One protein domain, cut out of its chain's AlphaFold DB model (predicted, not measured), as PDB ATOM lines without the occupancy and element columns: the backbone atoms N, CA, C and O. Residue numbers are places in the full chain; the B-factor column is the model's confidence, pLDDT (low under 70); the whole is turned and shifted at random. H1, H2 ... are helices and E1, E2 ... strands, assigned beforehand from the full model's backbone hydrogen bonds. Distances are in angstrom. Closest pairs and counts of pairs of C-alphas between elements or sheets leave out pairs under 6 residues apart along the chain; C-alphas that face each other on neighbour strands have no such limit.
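AT A GLANCE: This is residues 2 to 145 of the 145 residues of the protein "Transcriptional regulator, GntR family" of Pseudomonas syringae pv. maculicola (UniProt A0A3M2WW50). A small three-stranded sheet and four helices form a head: H4 covers one face of the sheet, H1 is beside its edge strand E1, H2 crosses H4, and H3 packs on both H1 and H4. H5 leads away from this head and H6 folds back alongside it, a two-helix arm. The 144 printed residues, mostly helix by class, have six named helices and three named strands, in the order H1 H2 E1 H3 H4 E2 E3 H5 H6; the sheet, E1 E3 E2, is antiparallel. The whole is only just compact, close to loose, with a radius of gyration of the C-alphas of 17.5 A and spans of 51 by 35 by 30 A.

IN THESE COORDINATES: H1, residues 6 to 24, begins at C-alpha 6 (15.001, -1.870, 3.454) and is 27.5 A long. H2 is 33 to 45, E1 54 to 56, H3 57 to 63, H4 68 to 80, E2 84 to 87, E3 91 to 94. H5, 106 to 119, is 20.3 A long; H6, 123 to 139, is 24.5 A long and ends at (21.111, 28.231, 21.178).

HOW THE PARTS SIT: E1 and E3 are antiparallel, with N 55 and O 92 2.8 A apart; in the hairpin E2 and E3, N 85 and O 93 are 2.9 A apart. H4 is on the sheet, two layers, at a height of 10.3 A. E1, H3, H4 and E2 form a split strand-helix-strand unit, E3 between its strands, with a right-handed crossover. H2 touches H4, closest C-alphas Arg 33 and Pro 70, 4.8 A, at a steep tilt of 49 degrees. H5 and H6 are close but not clearly touching, closest C-alphas His 117 and Lys 126, 6.4 A, opposite ways at a shallow tilt of 27 degrees. In the six helices every O i to N i+4 pair is within hydrogen-bond range.

THE WHOLE: The printed part has no cut. The link E3 to H5 is long. Residues 134 to 145 stand free. pLDDT is under 70 at residues 2 to 11, 26 to 30, 97 to 104 and 141 to 145.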
ATOM      1  N   LYS A   2      22.981   2.819   1.752       37.22
ATOM      2  CA  LYS A   2      22.349   1.679   2.458       37.22
ATOM      3  C   LYS A   2      20.815   1.641   2.323       37.22
ATOM      4  O   LYS A   2      20.187   0.690   2.765       37.22
ATOM      5  N   ASP A   3      20.213   2.604   1.629       44.75
ATOM      6  CA  ASP A   3      18.783   2.898   1.806       44.75
ATOM      7  C   ASP A   3      17.846   2.194   0.810       44.75
ATOM      8  O   ASP A   3      16.631   2.306   0.919       44.75
ATOM      9  N   MET A   4      18.367   1.426  -0.154       40.03
ATOM     10  CA  MET A   4      17.531   0.895  -1.244       40.03
ATOM     11  C   MET A   4      16.934  -0.502  -0.978       40.03
ATOM     12  O   MET A   4      15.993  -0.900  -1.660       40.03
ATOM     13  N   ILE A   5      17.445  -1.252   0.008       48.50
ATOM     14  CA  ILE A   5      17.029  -2.648   0.269       48.50
ATOM     15  C   ILE A   5      15.950  -2.740   1.370       48.50
ATOM     16  O   ILE A   5      15.175  -3.693   1.390       48.50
ATOM     17  N   ASN A   6      15.807  -1.729   2.236       57.88
ATOM     18  CA  ASN A   6      15.001  -1.870   3.454       57.88
ATOM     19  C   ASN A   6      13.481  -1.713   3.239       57.88
ATOM     20  O   ASN A   6      12.680  -2.364   3.902       57.88
ATOM     21  N   HIS A   7      13.048  -0.901   2.269       57.03
ATOM     22  CA  HIS A   7      11.629  -0.537   2.136       57.03
ATOM     23  C   HIS A   7      10.706  -1.676   1.682       57.03
ATOM     24  O   HIS A   7       9.519  -1.662   2.009       57.03
ATOM     25  N   ARG A   8      11.210  -2.664   0.925       60.75
ATOM     26  CA  ARG A   8      10.413  -3.854   0.563       60.75
ATOM     27  C   ARG A   8      10.214  -4.771   1.766       60.75
ATOM     28  O   ARG A   8       9.097  -5.228   1.972       60.75
ATOM     29  N   THR A   9      11.259  -4.982   2.560       63.19
ATOM     30  CA  THR A   9      11.219  -5.818   3.766       63.19
ATOM     31  C   THR A   9      10.348  -5.185   4.852       63.19
ATOM     32  O   THR A   9       9.438  -5.843   5.339       63.19
ATOM     33  N   GLN A  10      10.523  -3.884   5.122       64.44
ATOM     34  CA  GLN A  10       9.686  -3.122   6.065       64.44
ATOM     35  C   GLN A  10       8.201  -3.153   5.681       64.44
ATOM     36  O   GLN A  10       7.325  -3.274   6.528       64.44
ATOM     37  N   LYS A  11       7.895  -3.081   4.379       66.50
ATOM     38  CA  LYS A  11       6.513  -3.174   3.898       66.50
ATOM     39  C   LYS A  11       5.903  -4.562   4.135       66.50
ATOM     40  O   LYS A  11       4.706  -4.641   4.387       66.50
ATOM     41  N   MET A  12       6.690  -5.636   4.017       71.69
ATOM     42  CA  MET A  12       6.205  -6.993   4.298       71.69
ATOM     43  C   MET A  12       5.990  -7.213   5.797       71.69
ATOM     44  O   MET A  12       4.947  -7.742   6.162       71.69
ATOM     45  N   HIS A  13       6.916  -6.748   6.640       88.12
ATOM     46  CA  HIS A  13       6.808  -6.889   8.093       88.12
ATOM     47  C   HIS A  13       5.576  -6.162   8.645       88.12
ATOM     48  O   HIS A  13       4.697  -6.803   9.220       88.12
ATOM     49  N   ALA A  14       5.424  -4.864   8.354       84.62
ATOM     50  CA  ALA A  14       4.258  -4.102   8.795       84.62
ATOM     51  C   ALA A  14       2.932  -4.737   8.334       84.62
ATOM     52  O   ALA A  14       1.977  -4.799   9.100       84.62
ATOM     53  N   GLN A  15       2.860  -5.258   7.102       86.25
ATOM     54  CA  GLN A  15       1.655  -5.931   6.606       86.25
ATOM     55  C   GLN A  15       1.318  -7.195   7.414       86.25
ATOM     56  O   GLN A  15       0.163  -7.377   7.793       86.25
ATOM     57  N   GLN A  16       2.315  -8.032   7.712       87.00
ATOM     58  CA  GLN A  16       2.137  -9.238   8.527       87.00
ATOM     59  C   GLN A  16       1.675  -8.891   9.945       87.00
ATOM     60  O   GLN A  16       0.758  -9.518  10.474       87.00
ATOM     61  N   VAL A  17       2.262  -7.853  10.547       89.25
ATOM     62  CA  VAL A  17       1.866  -7.367  11.874       89.25
ATOM     63  C   VAL A  17       0.407  -6.918  11.867       89.25
ATOM     64  O   VAL A  17      -0.358  -7.329  12.734       89.25
ATOM     65  N   LEU A  18      -0.018  -6.140  10.867       89.69
ATOM     66  CA  LEU A  18      -1.408  -5.683  10.754       89.69
ATOM     67  C   LEU A  18      -2.401  -6.848  10.627       89.69
ATOM     68  O   LEU A  18      -3.468  -6.804  11.235       89.69
ATOM     69  N   GLU A  19      -2.056  -7.891   9.873       86.88
ATOM     70  CA  GLU A  19      -2.882  -9.098   9.738       86.88
ATOM     71  C   GLU A  19      -2.998  -9.861  11.066       86.88
ATOM     72  O   GLU A  19      -4.096 -10.268  11.453       86.88
ATOM     73  N   HIS A  20      -1.898  -9.985  11.814       87.50
ATOM     74  CA  HIS A  20      -1.908 -10.575  13.154       87.50
ATOM     75  C   HIS A  20      -2.744  -9.765  14.153       87.50
ATOM     76  O   HIS A  20      -3.515 -10.347  14.918       87.50
ATOM     77  N   LEU A  21      -2.621  -8.433  14.136       85.50
ATOM     78  CA  LEU A  21      -3.418  -7.539  14.979       85.50
ATOM     79  C   LEU A  21      -4.912  -7.680  14.673       85.50
ATOM     80  O   LEU A  21      -5.718  -7.787  15.592       85.50
ATOM     81  N   ALA A  22      -5.275  -7.737  13.391       82.44
ATOM     82  CA  ALA A  22      -6.659  -7.896  12.966       82.44
ATOM     83  C   ALA A  22      -7.257  -9.252  13.377       82.44
ATOM     84  O   ALA A  22      -8.419  -9.303  13.770       82.44
ATOM     85  N   TYR A  23      -6.477 -10.338  13.340       79.75
ATOM     86  CA  TYR A  23      -6.945 -11.667  13.756       79.75
ATOM     87  C   TYR A  23      -7.308 -11.731  15.250       79.75
ATOM     88  O   TYR A  23      -8.253 -12.419  15.629       79.75
ATOM     89  N   GLY A  24      -6.579 -11.002  16.104       71.50
ATOM     90  CA  GLY A  24      -6.853 -10.932  17.545       71.50
ATOM     91  C   GLY A  24      -8.126 -10.157  17.908       71.50
ATOM     92  O   GLY A  24      -8.650 -10.312  19.010       71.50
ATOM     93  N   LEU A  25      -8.648  -9.351  16.981       72.56
ATOM     94  CA  LEU A  25      -9.885  -8.593  17.131       72.56
ATOM     95  C   LEU A  25     -11.030  -9.424  16.546       72.56
ATOM     96  O   LEU A  25     -11.379  -9.277  15.377       72.56
ATOM     97  N   ALA A  26     -11.583 -10.341  17.346       58.09
ATOM     98  CA  ALA A  26     -12.730 -11.165  16.960       58.09
ATOM     99  C   ALA A  26     -13.808 -10.299  16.274       58.09
ATOM    100  O   ALA A  26     -14.370  -9.393  16.888       58.09
ATOM    101  N   GLN A  27     -14.029 -10.533  14.978       59.59
ATOM    102  CA  GLN A  27     -14.783  -9.614  14.125       59.59
ATOM    103  C   GLN A  27     -16.220  -9.388  14.605       59.59
ATOM    104  O   GLN A  27     -16.945 -10.344  14.890       59.59
ATOM    105  N   PRO A  28     -16.675  -8.124  14.558       54.50
ATOM    106  CA  PRO A  28     -17.761  -7.824  13.633       54.50
ATOM    107  C   PRO A  28     -17.569  -6.513  12.850       54.50
ATOM    108  O   PRO A  28     -16.658  -5.716  13.066       54.50
ATOM    109  N   ILE A  29     -18.478  -6.336  11.893       58.59
ATOM    110  CA  ILE A  29     -18.647  -5.196  10.990       58.59
ATOM    111  C   ILE A  29     -18.584  -3.866  11.769       58.59
ATOM    112  O   ILE A  29     -19.367  -3.649  12.688       58.59
ATOM    113  N   ALA A  30     -17.686  -2.979  11.320       66.50
ATOM    114  CA  ALA A  30     -17.379  -1.641  11.844       66.50
ATOM    115  C   ALA A  30     -16.579  -1.602  13.162       66.50
ATOM    116  O   ALA A  30     -17.118  -1.326  14.231       66.50
ATOM    117  N   LEU A  31     -15.253  -1.764  13.058       78.38
ATOM    118  CA  LEU A  31     -14.346  -1.378  14.142       78.38
ATOM    119  C   LEU A  31     -14.415   0.145  14.370       78.38
ATOM    120  O   LEU A  31     -14.223   0.907  13.411       78.38
ATOM    121  N   PRO A  32     -14.656   0.597  15.614       86.19
ATOM    122  CA  PRO A  32     -14.556   2.004  15.981       86.19
ATOM    123  C   PRO A  32     -13.159   2.560  15.693       86.19
ATOM    124  O   PRO A  32     -12.162   1.832  15.758       86.19
ATOM    125  N   ARG A  33     -13.066   3.867  15.412       90.12
ATOM    126  CA  ARG A  33     -11.764   4.524  15.196       90.12
ATOM    127  C   ARG A  33     -10.855   4.358  16.420       90.12
ATOM    128  O   ARG A  33      -9.652   4.209  16.253       90.12
ATOM    129  N   GLU A  34     -11.439   4.347  17.618       91.00
ATOM    130  CA  GLU A  34     -10.749   4.251  18.903       91.00
ATOM    131  C   GLU A  34     -10.040   2.903  19.038       91.00
ATOM    132  O   GLU A  34      -8.891   2.854  19.456       91.00
ATOM    133  N   THR A  35     -10.679   1.817  18.598       91.25
ATOM    134  CA  THR A  35     -10.083   0.477  18.623       91.25
ATOM    135  C   THR A  35      -8.909   0.371  17.653       91.25
ATOM    136  O   THR A  35      -7.874  -0.190  17.995       91.25
ATOM    137  N   ILE A  36      -9.043   0.929  16.443       92.06
ATOM    138  CA  ILE A  36      -7.950   0.944  15.456       92.06
ATOM    139  C   ILE A  36      -6.771   1.761  15.997       92.06
ATOM    140  O   ILE A  36      -5.624   1.335  15.903       92.06
ATOM    141  N   GLU A  37      -7.060   2.932  16.561       94.44
ATOM    142  CA  GLU A  37      -6.074   3.816  17.175       94.44
ATOM    143  C   GLU A  37      -5.326   3.121  18.315       94.44
ATOM    144  O   GLU A  37      -4.098   3.094  18.303       94.44
ATOM    145  N   GLU A  38      -6.050   2.522  19.259       93.69
ATOM    146  CA  GLU A  38      -5.476   1.841  20.416       93.69
ATOM    147  C   GLU A  38      -4.584   0.672  19.997       93.69
ATOM    148  O   GLU A  38      -3.430   0.599  20.406       93.69
ATOM    149  N   VAL A  39      -5.063  -0.189  19.102       93.25
ATOM    150  CA  VAL A  39      -4.313  -1.369  18.651       93.25
ATOM    151  C   VAL A  39      -3.030  -0.983  17.916       93.25
ATOM    152  O   VAL A  39      -1.986  -1.602  18.126       93.25
ATOM    153  N   LEU A  40      -3.083   0.047  17.066       94.25
ATOM    154  CA  LEU A  40      -1.893   0.557  16.387       94.25
ATOM    155  C   LEU A  40      -0.930   1.228  17.371       94.25
ATOM    156  O   LEU A  40       0.276   1.025  17.257       94.25
ATOM    157  N   ARG A  41      -1.443   1.997  18.336       93.88
ATOM    158  CA  ARG A  41      -0.637   2.650  19.375       93.88
ATOM    159  C   ARG A  41       0.131   1.623  20.202       93.88
ATOM    160  O   ARG A  41       1.343   1.752  20.330       93.88
ATOM    161  N   GLU A  42      -0.550   0.592  20.697       92.88
ATOM    162  CA  GLU A  42       0.082  -0.493  21.455       92.88
ATOM    163  C   GLU A  42       1.113  -1.235  20.595       92.88
ATOM    164  O   GLU A  42       2.235  -1.462  21.030       92.88
ATOM    165  N   ALA A  43       0.806  -1.528  19.328       92.50
ATOM    166  CA  ALA A  43       1.771  -2.171  18.437       92.50
ATOM    167  C   ALA A  43       3.044  -1.333  18.207       92.50
ATOM    168  O   ALA A  43       4.128  -1.905  18.092       92.50
ATOM    169  N   ILE A  44       2.934  -0.003  18.154       92.19
ATOM    170  CA  ILE A  44       4.082   0.913  18.044       92.19
ATOM    171  C   ILE A  44       4.875   0.959  19.356       92.19
ATOM    172  O   ILE A  44       6.103   0.925  19.332       92.19
ATOM    173  N   MET A  45       4.187   1.026  20.498       88.88
ATOM    174  CA  MET A  45       4.816   1.085  21.824       88.88
ATOM    175  C   MET A  45       5.530  -0.211  22.201       88.88
ATOM    176  O   MET A  45       6.643  -0.167  22.715       88.88
ATOM    177  N   ASP A  46       4.943  -1.356  21.859       89.69
ATOM    178  CA  ASP A  46       5.540  -2.678  22.063       89.69
ATOM    179  C   ASP A  46       6.673  -2.985  21.067       89.69
ATOM    180  O   ASP A  46       7.296  -4.045  21.142       89.69
ATOM    181  N   GLY A  47       6.905  -2.114  20.076       88.19
ATOM    182  CA  GLY A  47       7.894  -2.321  19.016       88.19
ATOM    183  C   GLY A  47       7.510  -3.381  17.978       88.19
ATOM    184  O   GLY A  47       8.334  -3.732  17.139       88.19
ATOM    185  N   ARG A  48       6.266  -3.881  17.989       90.31
ATOM    186  CA  ARG A  48       5.741  -4.764  16.927       90.31
ATOM    187  C   ARG A  48       5.675  -4.042  15.586       90.31
ATOM    188  O   ARG A  48       5.887  -4.664  14.554       90.31
ATOM    189  N   LEU A  49       5.358  -2.750  15.609       91.31
ATOM    190  CA  LEU A  49       5.561  -1.838  14.490       91.31
ATOM    191  C   LEU A  49       6.821  -1.028  14.773       91.31
ATOM    192  O   LEU A  49       6.853  -0.218  15.700       91.31
ATOM    193  N   GLU A  50       7.861  -1.273  13.987       87.56
ATOM    194  CA  GLU A  50       9.172  -0.686  14.240       87.56
ATOM    195  C   GLU A  50       9.232   0.776  13.772       87.56
ATOM    196  O   GLU A  50       8.591   1.168  12.788       87.56
ATOM    197  N   PRO A  51      10.042   1.619  14.424       85.56
ATOM    198  CA  PRO A  51      10.299   2.964  13.941       85.56
ATOM    199  C   PRO A  51      10.817   2.973  12.512       85.56
ATOM    200  O   PRO A  51      11.630   2.151  12.088       85.56
ATOM    201  N   GLY A  52      10.356   3.946  11.738       86.31
ATOM    202  CA  GLY A  52      10.716   4.030  10.335       86.31
ATOM    203  C   GLY A  52       9.935   3.076   9.429       86.31
ATOM    204  O   GLY A  52      10.067   3.198   8.208       86.31
ATOM    205  N   GLU A  53       9.097   2.188   9.964       88.06
ATOM    206  CA  GLU A  53       8.192   1.402   9.137       88.06
ATOM    207  C   GLU A  53       7.140   2.265   8.462       88.06
ATOM    208  O   GLU A  53       6.689   3.291   8.977       88.06
ATOM    209  N   ARG A  54       6.747   1.823   7.267       89.50
ATOM    210  CA  ARG A  54       5.794   2.534   6.428       89.50
ATOM    211  C   ARG A  54       4.411   1.916   6.557       89.50
ATOM    212  O   ARG A  54       4.176   0.796   6.112       89.50
ATOM    213  N   LEU A  55       3.469   2.712   7.039       91.69
ATOM    214  CA  LEU A  55       2.054   2.383   7.123       91.69
ATOM    215  C   LEU A  55       1.270   3.071   6.003       91.69
ATOM    216  O   LEU A  55       1.581   4.184   5.572       91.69
ATOM    217  N   THR A  56       0.217   2.416   5.515       92.88
ATOM    218  CA  THR A  56      -0.695   3.008   4.526       92.88
ATOM    219  C   THR A  56      -2.141   2.784   4.931       92.88
ATOM    220  O   THR A  56      -2.484   1.729   5.460       92.88
ATOM    221  N   GLN A  57      -3.010   3.748   4.613       92.69
ATOM    222  CA  GLN A  57      -4.450   3.628   4.880       92.69
ATOM    223  C   GLN A  57      -5.038   2.361   4.253       92.69
ATOM    224  O   GLN A  57      -5.893   1.719   4.850       92.69
ATOM    225  N   GLN A  58      -4.574   1.994   3.053       91.62
ATOM    226  CA  GLN A  58      -5.074   0.825   2.337       91.62
ATOM    227  C   GLN A  58      -4.664  -0.487   3.014       91.62
ATOM    228  O   GLN A  58      -5.502  -1.370   3.140       91.62
ATOM    229  N   ALA A  59      -3.409  -0.606   3.459       91.62
ATOM    230  CA  ALA A  59      -2.925  -1.790   4.170       91.62
ATOM    231  C   ALA A  59      -3.737  -2.042   5.447       91.62
ATOM    232  O   ALA A  59      -4.235  -3.143   5.659       91.62
ATOM    233  N   ILE A  60      -3.951  -0.986   6.237       92.44
ATOM    234  CA  ILE A  60      -4.716  -1.054   7.485       92.44
ATOM    235  C   ILE A  60      -6.193  -1.352   7.188       92.44
ATOM    236  O   ILE A  60      -6.755  -2.280   7.750       92.44
ATOM    237  N   ALA A  61      -6.822  -0.635   6.253       91.50
ATOM    238  CA  ALA A  61      -8.218  -0.891   5.885       91.50
ATOM    239  C   ALA A  61      -8.449  -2.340   5.419       91.50
ATOM    240  O   ALA A  61      -9.454  -2.945   5.782       91.50
ATOM    241  N   ASN A  62      -7.504  -2.900   4.656       90.44
ATOM    242  CA  ASN A  62      -7.563  -4.283   4.192       90.44
ATOM    243  C   ASN A  62      -7.394  -5.283   5.342       90.44
ATOM    244  O   ASN A  62      -8.186  -6.215   5.441       90.44
ATOM    245  N   ALA A  63      -6.386  -5.088   6.199       90.00
ATOM    246  CA  ALA A  63      -6.101  -5.995   7.308       90.00
ATOM    247  C   ALA A  63      -7.265  -6.037   8.308       90.00
ATOM    248  O   ALA A  63      -7.761  -7.107   8.640       90.00
ATOM    249  N   PHE A  64      -7.767  -4.867   8.709       88.75
ATOM    250  CA  PHE A  64      -8.859  -4.737   9.677       88.75
ATOM    251  C   PHE A  64     -10.257  -4.896   9.046       88.75
ATOM    252  O   PHE A  64     -11.255  -4.808   9.754       88.75
ATOM    253  N   GLN A  65     -10.349  -5.113   7.727       88.56
ATOM    254  CA  GLN A  65     -11.603  -5.246   6.967       88.56
ATOM    255  C   GLN A  65     -12.618  -4.115   7.220       88.56
ATOM    256  O   GLN A  65     -13.823  -4.330   7.353       88.56
ATOM    257  N   VAL A  66     -12.130  -2.874   7.251       89.12
ATOM    258  CA  VAL A  66     -12.945  -1.673   7.474       89.12
ATOM    259  C   VAL A  66     -12.875  -0.701   6.305       89.12
ATOM    260  O   VAL A  66     -11.985  -0.749   5.456       89.12
ATOM    261  N   SER A  67     -13.815   0.247   6.268       88.81
ATOM    262  CA  SER A  67     -13.723   1.354   5.319       88.81
ATOM    263  C   SER A  67     -12.524   2.263   5.637       88.81
ATOM    264  O   SER A  67     -12.018   2.322   6.756       88.81
ATOM    265  N   ARG A  68     -12.078   3.036   4.643       89.75
ATOM    266  CA  ARG A  68     -10.928   3.950   4.782       89.75
ATOM    267  C   ARG A  68     -11.181   5.127   5.734       89.75
ATOM    268  O   ARG A  68     -10.236   5.820   6.096       89.75
ATOM    269  N   MET A  69     -12.439   5.391   6.097       91.38
ATOM    270  CA  MET A  69     -12.831   6.541   6.914       91.38
ATOM    271  C   MET A  69     -12.337   6.454   8.365       91.38
ATOM    272  O   MET A  69     -11.522   7.303   8.732       91.38
ATOM    273  N   PRO A  70     -12.712   5.428   9.156       91.44
ATOM    274  CA  PRO A  70     -12.227   5.287  10.530       91.44
ATOM    275  C   PRO A  70     -10.704   5.123  10.588       91.44
ATOM    276  O   PRO A  70     -10.058   5.675  11.471       91.44
ATOM    277  N   VAL A  71     -10.103   4.463   9.591       93.44
ATOM    278  CA  VAL A  71      -8.640   4.332   9.474       93.44
ATOM    279  C   VAL A  71      -7.970   5.699   9.354       93.44
ATOM    280  O   VAL A  71      -6.969   5.966  10.011       93.44
ATOM    281  N   ARG A  72      -8.509   6.588   8.514       92.38
ATOM    282  CA  ARG A  72      -7.946   7.928   8.337       92.38
ATOM    283  C   ARG A  72      -8.055   8.762   9.612       92.38
ATOM    284  O   ARG A  72      -7.136   9.522   9.903       92.38
ATOM    285  N   GLU A  73      -9.161   8.648  10.336       93.75
ATOM    286  CA  GLU A  73      -9.358   9.357  11.604       93.75
ATOM    287  C   GLU A  73      -8.409   8.846  12.689       93.75
ATOM    288  O   GLU A  73      -7.738   9.659  13.322       93.75
ATOM    289  N   ALA A  74      -8.270   7.524  12.823       94.75
ATOM    290  CA  ALA A  74      -7.309   6.902  13.732       94.75
ATOM    291  C   ALA A  74      -5.871   7.356  13.429       94.75
ATOM    292  O   ALA A  74      -5.161   7.816  14.318       94.75
ATOM    293  N   LEU A  75      -5.457   7.329  12.156       94.19
ATOM    294  CA  LEU A  75      -4.122   7.784  11.750       94.19
ATOM    295  C   LEU A  75      -3.901   9.279  12.014       94.19
ATOM    296  O   LEU A  75      -2.822   9.661  12.448       94.19
ATOM    297  N   ARG A  76      -4.910  10.134  11.800       92.94
ATOM    298  CA  ARG A  76      -4.801  11.565  12.136       92.94
ATOM    299  C   ARG A  76      -4.627  11.771  13.646       92.94
ATOM    300  O   ARG A  76      -3.836  12.621  14.051       92.94
ATOM    301  N   SER A  77      -5.354  11.007  14.464       94.50
ATOM    302  CA  SER A  77      -5.205  11.042  15.924       94.50
ATOM    303  C   SER A  77      -3.787  10.639  16.339       94.50
ATOM    304  O   SER A  77      -3.111  11.396  17.035       94.50
ATOM    305  N   LEU A  78      -3.288   9.512  15.817       93.44
ATOM    306  CA  LEU A  78      -1.930   9.018  16.070       93.44
ATOM    307  C   LEU A  78      -0.846   9.999  15.616       93.44
ATOM    308  O   LEU A  78       0.155  10.168  16.307       93.44
ATOM    309  N   GLU A  79      -1.040  10.668  14.479       91.50
ATOM    310  CA  GLU A  79      -0.123  11.703  13.994       91.50
ATOM    311  C   GLU A  79      -0.082  12.912  14.933       91.50
ATOM    312  O   GLU A  79       0.990  13.433  15.236       91.50
ATOM    313  N   THR A  80      -1.244  13.335  15.432       90.69
ATOM    314  CA  THR A  80      -1.359  14.475  16.357       90.69
ATOM    315  C   THR A  80      -0.709  14.164  17.703       90.69
ATOM    316  O   THR A  80      -0.105  15.036  18.320       90.69
ATOM    317  N   GLN A  81      -0.790  12.907  18.135       91.19
ATOM    318  CA  GLN A  81      -0.098  12.390  19.315       91.19
ATOM    319  C   GLN A  81       1.391  12.106  19.055       91.19
ATOM    320  O   GLN A  81       2.142  11.836  19.985       91.19
ATOM    321  N   GLY A  82       1.833  12.174  17.797       89.56
ATOM    322  CA  GLY A  82       3.221  11.999  17.409       89.56
ATOM    323  C   GLY A  82       3.691  10.552  17.328       89.56
ATOM    324  O   GLY A  82       4.904  10.375  17.325       89.56
ATOM    325  N   TYR A  83       2.800   9.549  17.275       91.38
ATOM    326  CA  TYR A  83       3.113   8.116  17.062       91.38
ATOM    327  C   TYR A  83       3.474   7.779  15.614       91.38
ATOM    328  O   TYR A  83       4.107   6.761  15.334       91.38
ATOM    329  N   ILE A  84       3.049   8.625  14.680       91.88
ATOM    330  CA  ILE A  84       3.370   8.501  13.263       91.88
ATOM    331  C   ILE A  84       3.593   9.888  12.657       91.88
ATOM    332  O   ILE A  84       3.075  10.882  13.159       91.88
ATOM    333  N   ALA A  85       4.301   9.949  11.535       89.00
ATOM    334  CA  ALA A  85       4.465  11.162  10.738       89.00
ATOM    335  C   ALA A  85       3.966  10.939   9.305       89.00
ATOM    336  O   ALA A  85       4.242   9.892   8.714       89.00
ATOM    337  N   THR A  86       3.246  11.904   8.725       87.50
ATOM    338  CA  THR A  86       2.864  11.843   7.306       87.50
ATOM    339  C   THR A  86       4.092  11.871   6.394       87.50
ATOM    340  O   THR A  86       5.004  12.676   6.564       87.50
ATOM    341  N   GLU A  87       4.070  11.025   5.365       83.81
ATOM    342  CA  GLU A  87       5.035  10.995   4.270       83.81
ATOM    343  C   GLU A  87       4.366  11.240   2.907       83.81
ATOM    344  O   GLU A  87       3.138  11.292   2.762       83.81
ATOM    345  N   TYR A  88       5.190  11.323   1.861       77.88
ATOM    346  CA  TYR A  88       4.735  11.396   0.477       77.88
ATOM    347  C   TYR A  88       3.741  10.273   0.125       77.88
ATOM    348  O   TYR A  88       3.874   9.120   0.535       77.88
ATOM    349  N   HIS A  89       2.753  10.601  -0.712       78.75
ATOM    350  CA  HIS A  89       1.755   9.665  -1.250       78.75
ATOM    351  C   HIS A  89       0.788   9.039  -0.229       78.75
ATOM    352  O   HIS A  89       0.354   7.902  -0.422       78.75
ATOM    353  N   LYS A  90       0.376   9.782   0.809       78.50
ATOM    354  CA  LYS A  90      -0.626   9.321   1.799       78.50
ATOM    355  C   LYS A  90      -0.168   8.078   2.578       78.50
ATOM    356  O   LYS A  90      -0.991   7.248   2.977       78.50
ATOM    357  N   SER A  91       1.142   7.935   2.754       85.88
ATOM    358  CA  SER A  91       1.710   6.986   3.704       85.88
ATOM    359  C   SER A  91       2.123   7.688   4.980       85.88
ATOM    360  O   SER A  91       2.263   8.907   5.012       85.88
ATOM    361  N   TYR A  92       2.327   6.889   6.011       91.50
ATOM    362  CA  TYR A  92       2.766   7.327   7.317       91.50
ATOM    363  C   TYR A  92       4.017   6.548   7.689       91.50
ATOM    364  O   TYR A  92       4.167   5.393   7.287       91.50
ATOM    365  N   ARG A  93       4.899   7.176   8.452       89.50
ATOM    366  CA  ARG A  93       6.069   6.545   9.050       89.50
ATOM    367  C   ARG A  93       5.840   6.383  10.542       89.50
ATOM    368  O   ARG A  93       5.449   7.351  11.188       89.50
ATOM    369  N   VAL A  94       6.103   5.196  11.075       90.31
ATOM    370  CA  VAL A  94       6.063   4.937  12.518       90.31
ATOM    371  C   VAL A  94       7.177   5.703  13.219       90.31
ATOM    372  O   VAL A  94       8.322   5.717  12.760       90.31
ATOM    373  N   THR A  95       6.838   6.329  14.339       86.25
ATOM    374  CA  THR A  95       7.787   6.923  15.275       86.25
ATOM    375  C   THR A  95       7.540   6.274  16.638       86.25
ATOM    376  O   THR A  95       6.398   6.058  17.033       86.25
ATOM    377  N   ASN A  96       8.577   5.965  17.408       72.88
ATOM    378  CA  ASN A  96       8.423   5.407  18.761       72.88
ATOM    379  C   ASN A  96       8.860   6.381  19.859       72.88
ATOM    380  O   ASN A  96       9.025   5.946  20.984       72.88
ATOM    381  N   GLY A  97       9.100   7.653  19.527       65.19
ATOM    382  CA  GLY A  97       9.583   8.656  20.478       65.19
ATOM    383  C   GLY A  97      11.026   8.441  20.957       65.19
ATOM    384  O   GLY A  97      11.610   9.357  21.517       65.19
ATOM    385  N   HIS A  98      11.673   7.316  20.650       59.31
ATOM    386  CA  HIS A  98      13.114   7.144  20.848       59.31
ATOM    387  C   HIS A  98      13.941   7.666  19.669       59.31
ATOM    388  O   HIS A  98      15.046   8.173  19.869       59.31
ATOM    389  N   ASP A  99      13.401   7.579  18.454       58.84
ATOM    390  CA  ASP A  99      14.064   8.097  17.262       58.84
ATOM    391  C   ASP A  99      13.746   9.569  17.015       58.84
ATOM    392  O   ASP A  99      12.600  10.016  17.131       58.84
ATOM    393  N   LEU A 100      14.773  10.319  16.602       57.97
ATOM    394  CA  LEU A 100      14.605  11.698  16.167       57.97
ATOM    395  C   LEU A 100      13.663  11.723  14.951       57.97
ATOM    396  O   LEU A 100      13.979  11.132  13.912       57.97
ATOM    397  N   PRO A 101      12.512  12.405  15.042       61.41
ATOM    398  CA  PRO A 101      11.623  12.548  13.903       61.41
ATOM    399  C   PRO A 101      12.299  13.373  12.800       61.41
ATOM    400  O   PRO A 101      13.209  14.167  13.047       61.41
ATOM    401  N   GLN A 102      11.828  13.206  11.562       60.31
ATOM    402  CA  GLN A 102      12.280  14.030  10.438       60.31
ATOM    403  C   GLN A 102      12.054  15.520  10.750       60.31
ATOM    404  O   GLN A 102      11.070  15.883  11.405       60.31
ATOM    405  N   CYS A 103      12.960  16.383  10.272       58.66
ATOM    406  CA  CYS A 103      12.850  17.833  10.436       58.66
ATOM    407  C   CYS A 103      11.427  18.318  10.112       58.66
ATOM    408  O   CYS A 103      10.922  18.072   9.019       58.66
ATOM    409  N   GLY A 104      10.794  19.018  11.060       66.69
ATOM    410  CA  GLY A 104       9.460  19.605  10.890       66.69
ATOM    411  C   GLY A 104       8.291  18.828  11.509       66.69
ATOM    412  O   GLY A 104       7.173  19.336  11.484       66.69
ATOM    413  N   HIS A 105       8.503  17.652  12.112       78.12
ATOM    414  CA  HIS A 105       7.434  16.924  12.815       78.12
ATOM    415  C   HIS A 105       7.452  17.188  14.334       78.12
ATOM    416  O   HIS A 105       7.934  16.385  15.134       78.12
ATOM    417  N   LEU A 106       6.906  18.346  14.726       82.69
ATOM    418  CA  LEU A 106       6.854  18.808  16.119       82.69
ATOM    419  C   LEU A 106       6.165  17.827  17.095       82.69
ATOM    420  O   LEU A 106       6.717  17.630  18.175       82.69
ATOM    421  N   PRO A 107       5.030  17.174  16.763       85.19
ATOM    422  CA  PRO A 107       4.376  16.252  17.695       85.19
ATOM    423  C   PRO A 107       5.281  15.102  18.154       85.19
ATOM    424  O   PRO A 107       5.407  14.855  19.351       85.19
ATOM    425  N   GLY A 108       5.984  14.449  17.224       82.81
ATOM    426  CA  GLY A 108       6.940  13.395  17.564       82.81
ATOM    427  C   GLY A 108       8.134  13.899  18.381       82.81
ATOM    428  O   GLY A 108       8.588  13.186  19.270       82.81
ATOM    429  N   LEU A 109       8.610  15.131  18.139       83.25
ATOM    430  CA  LEU A 109       9.686  15.733  18.944       83.25
ATOM    431  C   LEU A 109       9.232  15.934  20.388       83.25
ATOM    432  O   LEU A 109       9.934  15.550  21.319       83.25
ATOM    433  N   LEU A 110       8.049  16.521  20.570       87.62
ATOM    434  CA  LEU A 110       7.488  16.767  21.895       87.62
ATOM    435  C   LEU A 110       7.250  15.460  22.647       87.62
ATOM    436  O   LEU A 110       7.553  15.382  23.836       87.62
ATOM    437  N   ARG A 111       6.773  14.421  21.954       87.50
ATOM    438  CA  ARG A 111       6.603  13.096  22.546       87.50
ATOM    439  C   ARG A 111       7.933  12.480  22.979       87.50
ATOM    440  O   ARG A 111       8.024  12.037  24.114       87.50
ATOM    441  N   CYS A 112       8.966  12.524  22.136       84.75
ATOM    442  CA  CYS A 112      10.318  12.059  22.472       84.75
ATOM    443  C   CYS A 112      10.855  12.716  23.755       84.75
ATOM    444  O   CYS A 112      11.338  12.047  24.671       84.75
ATOM    445  N   VAL A 113      10.708  14.039  23.851       88.00
ATOM    446  CA  VAL A 113      11.098  14.806  25.040       88.00
ATOM    447  C   VAL A 113      10.273  14.390  26.261       88.00
ATOM    448  O   VAL A 113      10.836  14.175  27.335       88.00
ATOM    449  N   ALA A 114       8.955  14.241  26.108       87.38
ATOM    450  CA  ALA A 114       8.065  13.843  27.194       87.38
ATOM    451  C   ALA A 114       8.364  12.424  27.708       87.38
ATOM    452  O   ALA A 114       8.456  12.228  28.917       87.38
ATOM    453  N   GLU A 115       8.565  11.456  26.813       85.75
ATOM    454  CA  GLU A 115       8.912  10.070  27.151       85.75
ATOM    455  C   GLU A 115      10.269   9.986  27.858       85.75
ATOM    456  O   GLU A 115      10.420   9.277  28.854       85.75
ATOM    457  N   ARG A 116      11.262  10.764  27.410       85.31
ATOM    458  CA  ARG A 116      12.540  10.853  28.121       85.31
ATOM    459  C   ARG A 116      12.352  11.423  29.524       85.31
ATOM    460  O   ARG A 116      12.921  10.884  30.464       85.31
ATOM    461  N   HIS A 117      11.529  12.457  29.688       88.62
ATOM    462  CA  HIS A 117      11.248  13.046  30.998       88.62
ATOM    463  C   HIS A 117      10.521  12.077  31.952       88.62
ATOM    464  O   HIS A 117      10.806  12.075  33.150       88.62
ATOM    465  N   THR A 118       9.600  11.238  31.459       87.44
ATOM    466  CA  THR A 118       8.892  10.249  32.297       87.44
ATOM    467  C   THR A 118       9.783   9.089  32.743       87.44
ATOM    468  O   THR A 118       9.533   8.525  33.805       87.44
ATOM    469  N   GLN A 119      10.836   8.760  31.985       87.12
ATOM    470  CA  GLN A 119      11.833   7.744  32.355       87.12
ATOM    471  C   GLN A 119      12.783   8.200  33.473       87.12
ATOM    472  O   GLN A 119      13.410   7.365  34.127       87.12
ATOM    473  N   LEU A 120      12.896   9.508  33.716       90.12
ATOM    474  CA  LEU A 120      13.710  10.049  34.804       90.12
ATOM    475  C   LEU A 120      12.943   9.899  36.122       90.12
ATOM    476  O   LEU A 120      11.888  10.503  36.319       90.12
ATOM    477  N   GLY A 121      13.455   9.056  37.018       88.56
ATOM    478  CA  GLY A 121      12.782   8.720  38.277       88.56
ATOM    479  C   GLY A 121      12.994   9.740  39.397       88.56
ATOM    480  O   GLY A 121      12.125   9.897  40.253       88.56
ATOM    481  N   ASP A 122      14.123  10.447  39.392       93.69
ATOM    482  CA  ASP A 122      14.525  11.375  40.448       93.69
ATOM    483  C   ASP A 122      14.457  12.850  40.009       93.69
ATOM    484  O   ASP A 122      14.470  13.185  38.822       93.69
ATOM    485  N   LEU A 123      14.342  13.746  40.995       91.06
ATOM    486  CA  LEU A 123      14.180  15.183  40.761       91.06
ATOM    487  C   LEU A 123      15.438  15.820  40.155       91.06
ATOM    488  O   LEU A 123      15.318  16.720  39.328       91.06
ATOM    489  N   GLU A 124      16.627  15.358  40.545       93.38
ATOM    490  CA  GLU A 124      17.898  15.905  40.066       93.38
ATOM    491  C   GLU A 124      18.066  15.650  38.565       93.38
ATOM    492  O   GLU A 124      18.314  16.586  37.804       93.38
ATOM    493  N   SER A 125      17.810  14.420  38.117       91.06
ATOM    494  CA  SER A 125      17.819  14.047  36.705       91.06
ATOM    495  C   SER A 125      16.791  14.832  35.892       91.06
ATOM    496  O   SER A 125      17.106  15.292  34.793       91.06
ATOM    497  N   LYS A 126      15.573  15.031  36.419       90.50
ATOM    498  CA  LYS A 126      14.541  15.840  35.743       90.50
ATOM    499  C   LYS A 126      14.985  17.286  35.556       90.50
ATOM    500  O   LYS A 126      14.930  17.789  34.438       90.50
ATOM    501  N   VAL A 127      15.497  17.922  36.610       92.00
ATOM    502  CA  VAL A 127      16.009  19.301  36.554       92.00
ATOM    503  C   VAL A 127      17.209  19.405  35.607       92.00
ATOM    504  O   VAL A 127      17.317  20.368  34.848       92.00
ATOM    505  N   ALA A 128      18.110  18.420  35.606       90.94
ATOM    506  CA  ALA A 128      19.234  18.380  34.673       90.94
ATOM    507  C   ALA A 128      18.756  18.324  33.212       90.94
ATOM    508  O   ALA A 128      19.261  19.073  32.375       90.94
ATOM    509  N   PHE A 129      17.747  17.501  32.922       92.44
ATOM    510  CA  PHE A 129      17.154  17.396  31.590       92.44
ATOM    511  C   PHE A 129      16.405  18.671  31.172       92.44
ATOM    512  O   PHE A 129      16.560  19.135  30.045       92.44
ATOM    513  N   GLU A 130      15.645  19.292  32.076       89.38
ATOM    514  CA  GLU A 130      14.995  20.585  31.820       89.38
ATOM    515  C   GLU A 130      16.017  21.682  31.490       89.38
ATOM    516  O   GLU A 130      15.854  22.420  30.515       89.38
ATOM    517  N   ASN A 131      17.112  21.756  32.252       91.38
ATOM    518  CA  ASN A 131      18.199  22.697  31.988       91.38
ATOM    519  C   ASN A 131      18.892  22.419  30.646       91.38
ATOM    520  O   ASN A 131      19.237  23.360  29.931       91.38
ATOM    521  N   GLU A 132      19.068  21.147  30.276       89.50
ATOM    522  CA  GLU A 132      19.583  20.754  28.962       89.50
ATOM    523  C   GLU A 132      18.668  21.259  27.835       89.50
ATOM    524  O   GLU A 132      19.151  21.894  26.895       89.50
ATOM    525  N   ILE A 133      17.348  21.058  27.953       88.31
ATOM    526  CA  ILE A 133      16.360  21.562  26.986       88.31
ATOM    527  C   ILE A 133      16.465  23.083  26.861       88.31
ATOM    528  O   ILE A 133      16.600  23.598  25.750       88.31
ATOM    529  N   LEU A 134      16.429  23.811  27.982       86.12
ATOM    530  CA  LEU A 134      16.515  25.275  27.993       86.12
ATOM    531  C   LEU A 134      17.811  25.771  27.344       86.12
ATOM    532  O   LEU A 134      17.793  26.730  26.571       86.12
ATOM    533  N   HIS A 135      18.925  25.091  27.607       86.44
ATOM    534  CA  HIS A 135      20.215  25.408  27.005       86.44
ATOM    535  C   HIS A 135      20.227  25.189  25.490       86.44
ATOM    536  O   HIS A 135      20.736  26.033  24.749       86.44
ATOM    537  N   VAL A 136      19.648  24.086  25.001       84.88
ATOM    538  CA  VAL A 136      19.516  23.836  23.556       84.88
ATOM    539  C   VAL A 136      18.612  24.883  22.909       84.88
ATOM    540  O   VAL A 136      19.006  25.479  21.906       84.88
ATOM    541  N   LEU A 137      17.442  25.161  23.493       84.50
ATOM    542  CA  LEU A 137      16.502  26.159  22.977       84.50
ATOM    543  C   LEU A 137      17.121  27.562  22.935       84.50
ATOM    544  O   LEU A 137      16.956  28.266  21.942       84.50
ATOM    545  N   GLY A 138      17.904  27.940  23.950       84.00
ATOM    546  CA  GLY A 138      18.628  29.215  23.984       84.00
ATOM    547  C   GLY A 138      19.710  29.357  22.904       84.00
ATOM    548  O   GLY A 138      20.142  30.471  22.606       84.00
ATOM    549  N   ARG A 139      20.146  28.250  22.291       84.31
ATOM    550  CA  ARG A 139      21.111  28.231  21.178       84.31
ATOM    551  C   ARG A 139      20.455  28.233  19.800       84.31
ATOM    552  O   ARG A 139      21.153  28.464  18.808       84.31
ATOM    553  N   LEU A 140      19.153  27.965  19.712       78.25
ATOM    554  CA  LEU A 140      18.443  27.989  18.440       78.25
ATOM    555  C   LEU A 140      18.349  29.431  17.942       78.25
ATOM    556  O   LEU A 140      17.838  30.316  18.626       78.25
ATOM    557  N   ARG A 141      18.834  29.677  16.721       68.12
ATOM    558  CA  ARG A 141      18.533  30.934  16.035       68.12
ATOM    559  C   ARG A 141      17.150  30.803  15.403       68.12
ATOM    560  O   ARG A 141      16.916  29.784  14.749       68.12
ATOM    561  N   PRO A 142      16.260  31.801  15.540       62.81
ATOM    562  CA  PRO A 142      15.032  31.809  14.762       62.81
ATOM    563  C   PRO A 142      15.419  31.768  13.282       62.81
ATOM    564  O   PRO A 142      16.169  32.621  12.804       62.81
ATOM    565  N   THR A 143      14.968  30.740  12.567       60.25
ATOM    566  CA  THR A 143      15.066  30.706  11.108       60.25
ATOM    567  C   THR A 143      14.208  31.849  10.572       60.25
ATOM    568  O   THR A 143      13.009  31.851  10.863       60.25
ATOM    569  N   PRO A 144      14.774  32.831   9.846       50.41
ATOM    570  CA  PRO A 144      13.956  33.830   9.179       50.41
ATOM    571  C   PRO A 144      13.107  33.104   8.132       50.41
ATOM    572  O   PRO A 144      13.651  32.402   7.278       50.41
ATOM    573  N   CYS A 145      11.789  33.203   8.289       45.88
ATOM    574  CA  CYS A 145      10.807  32.709   7.331       45.88
ATOM    575  C   CYS A 145      10.881  33.501   6.023       45.88
ATOM    576  O   CYS A 145      11.095  34.734   6.103       45.88
TER     577      CYS A 145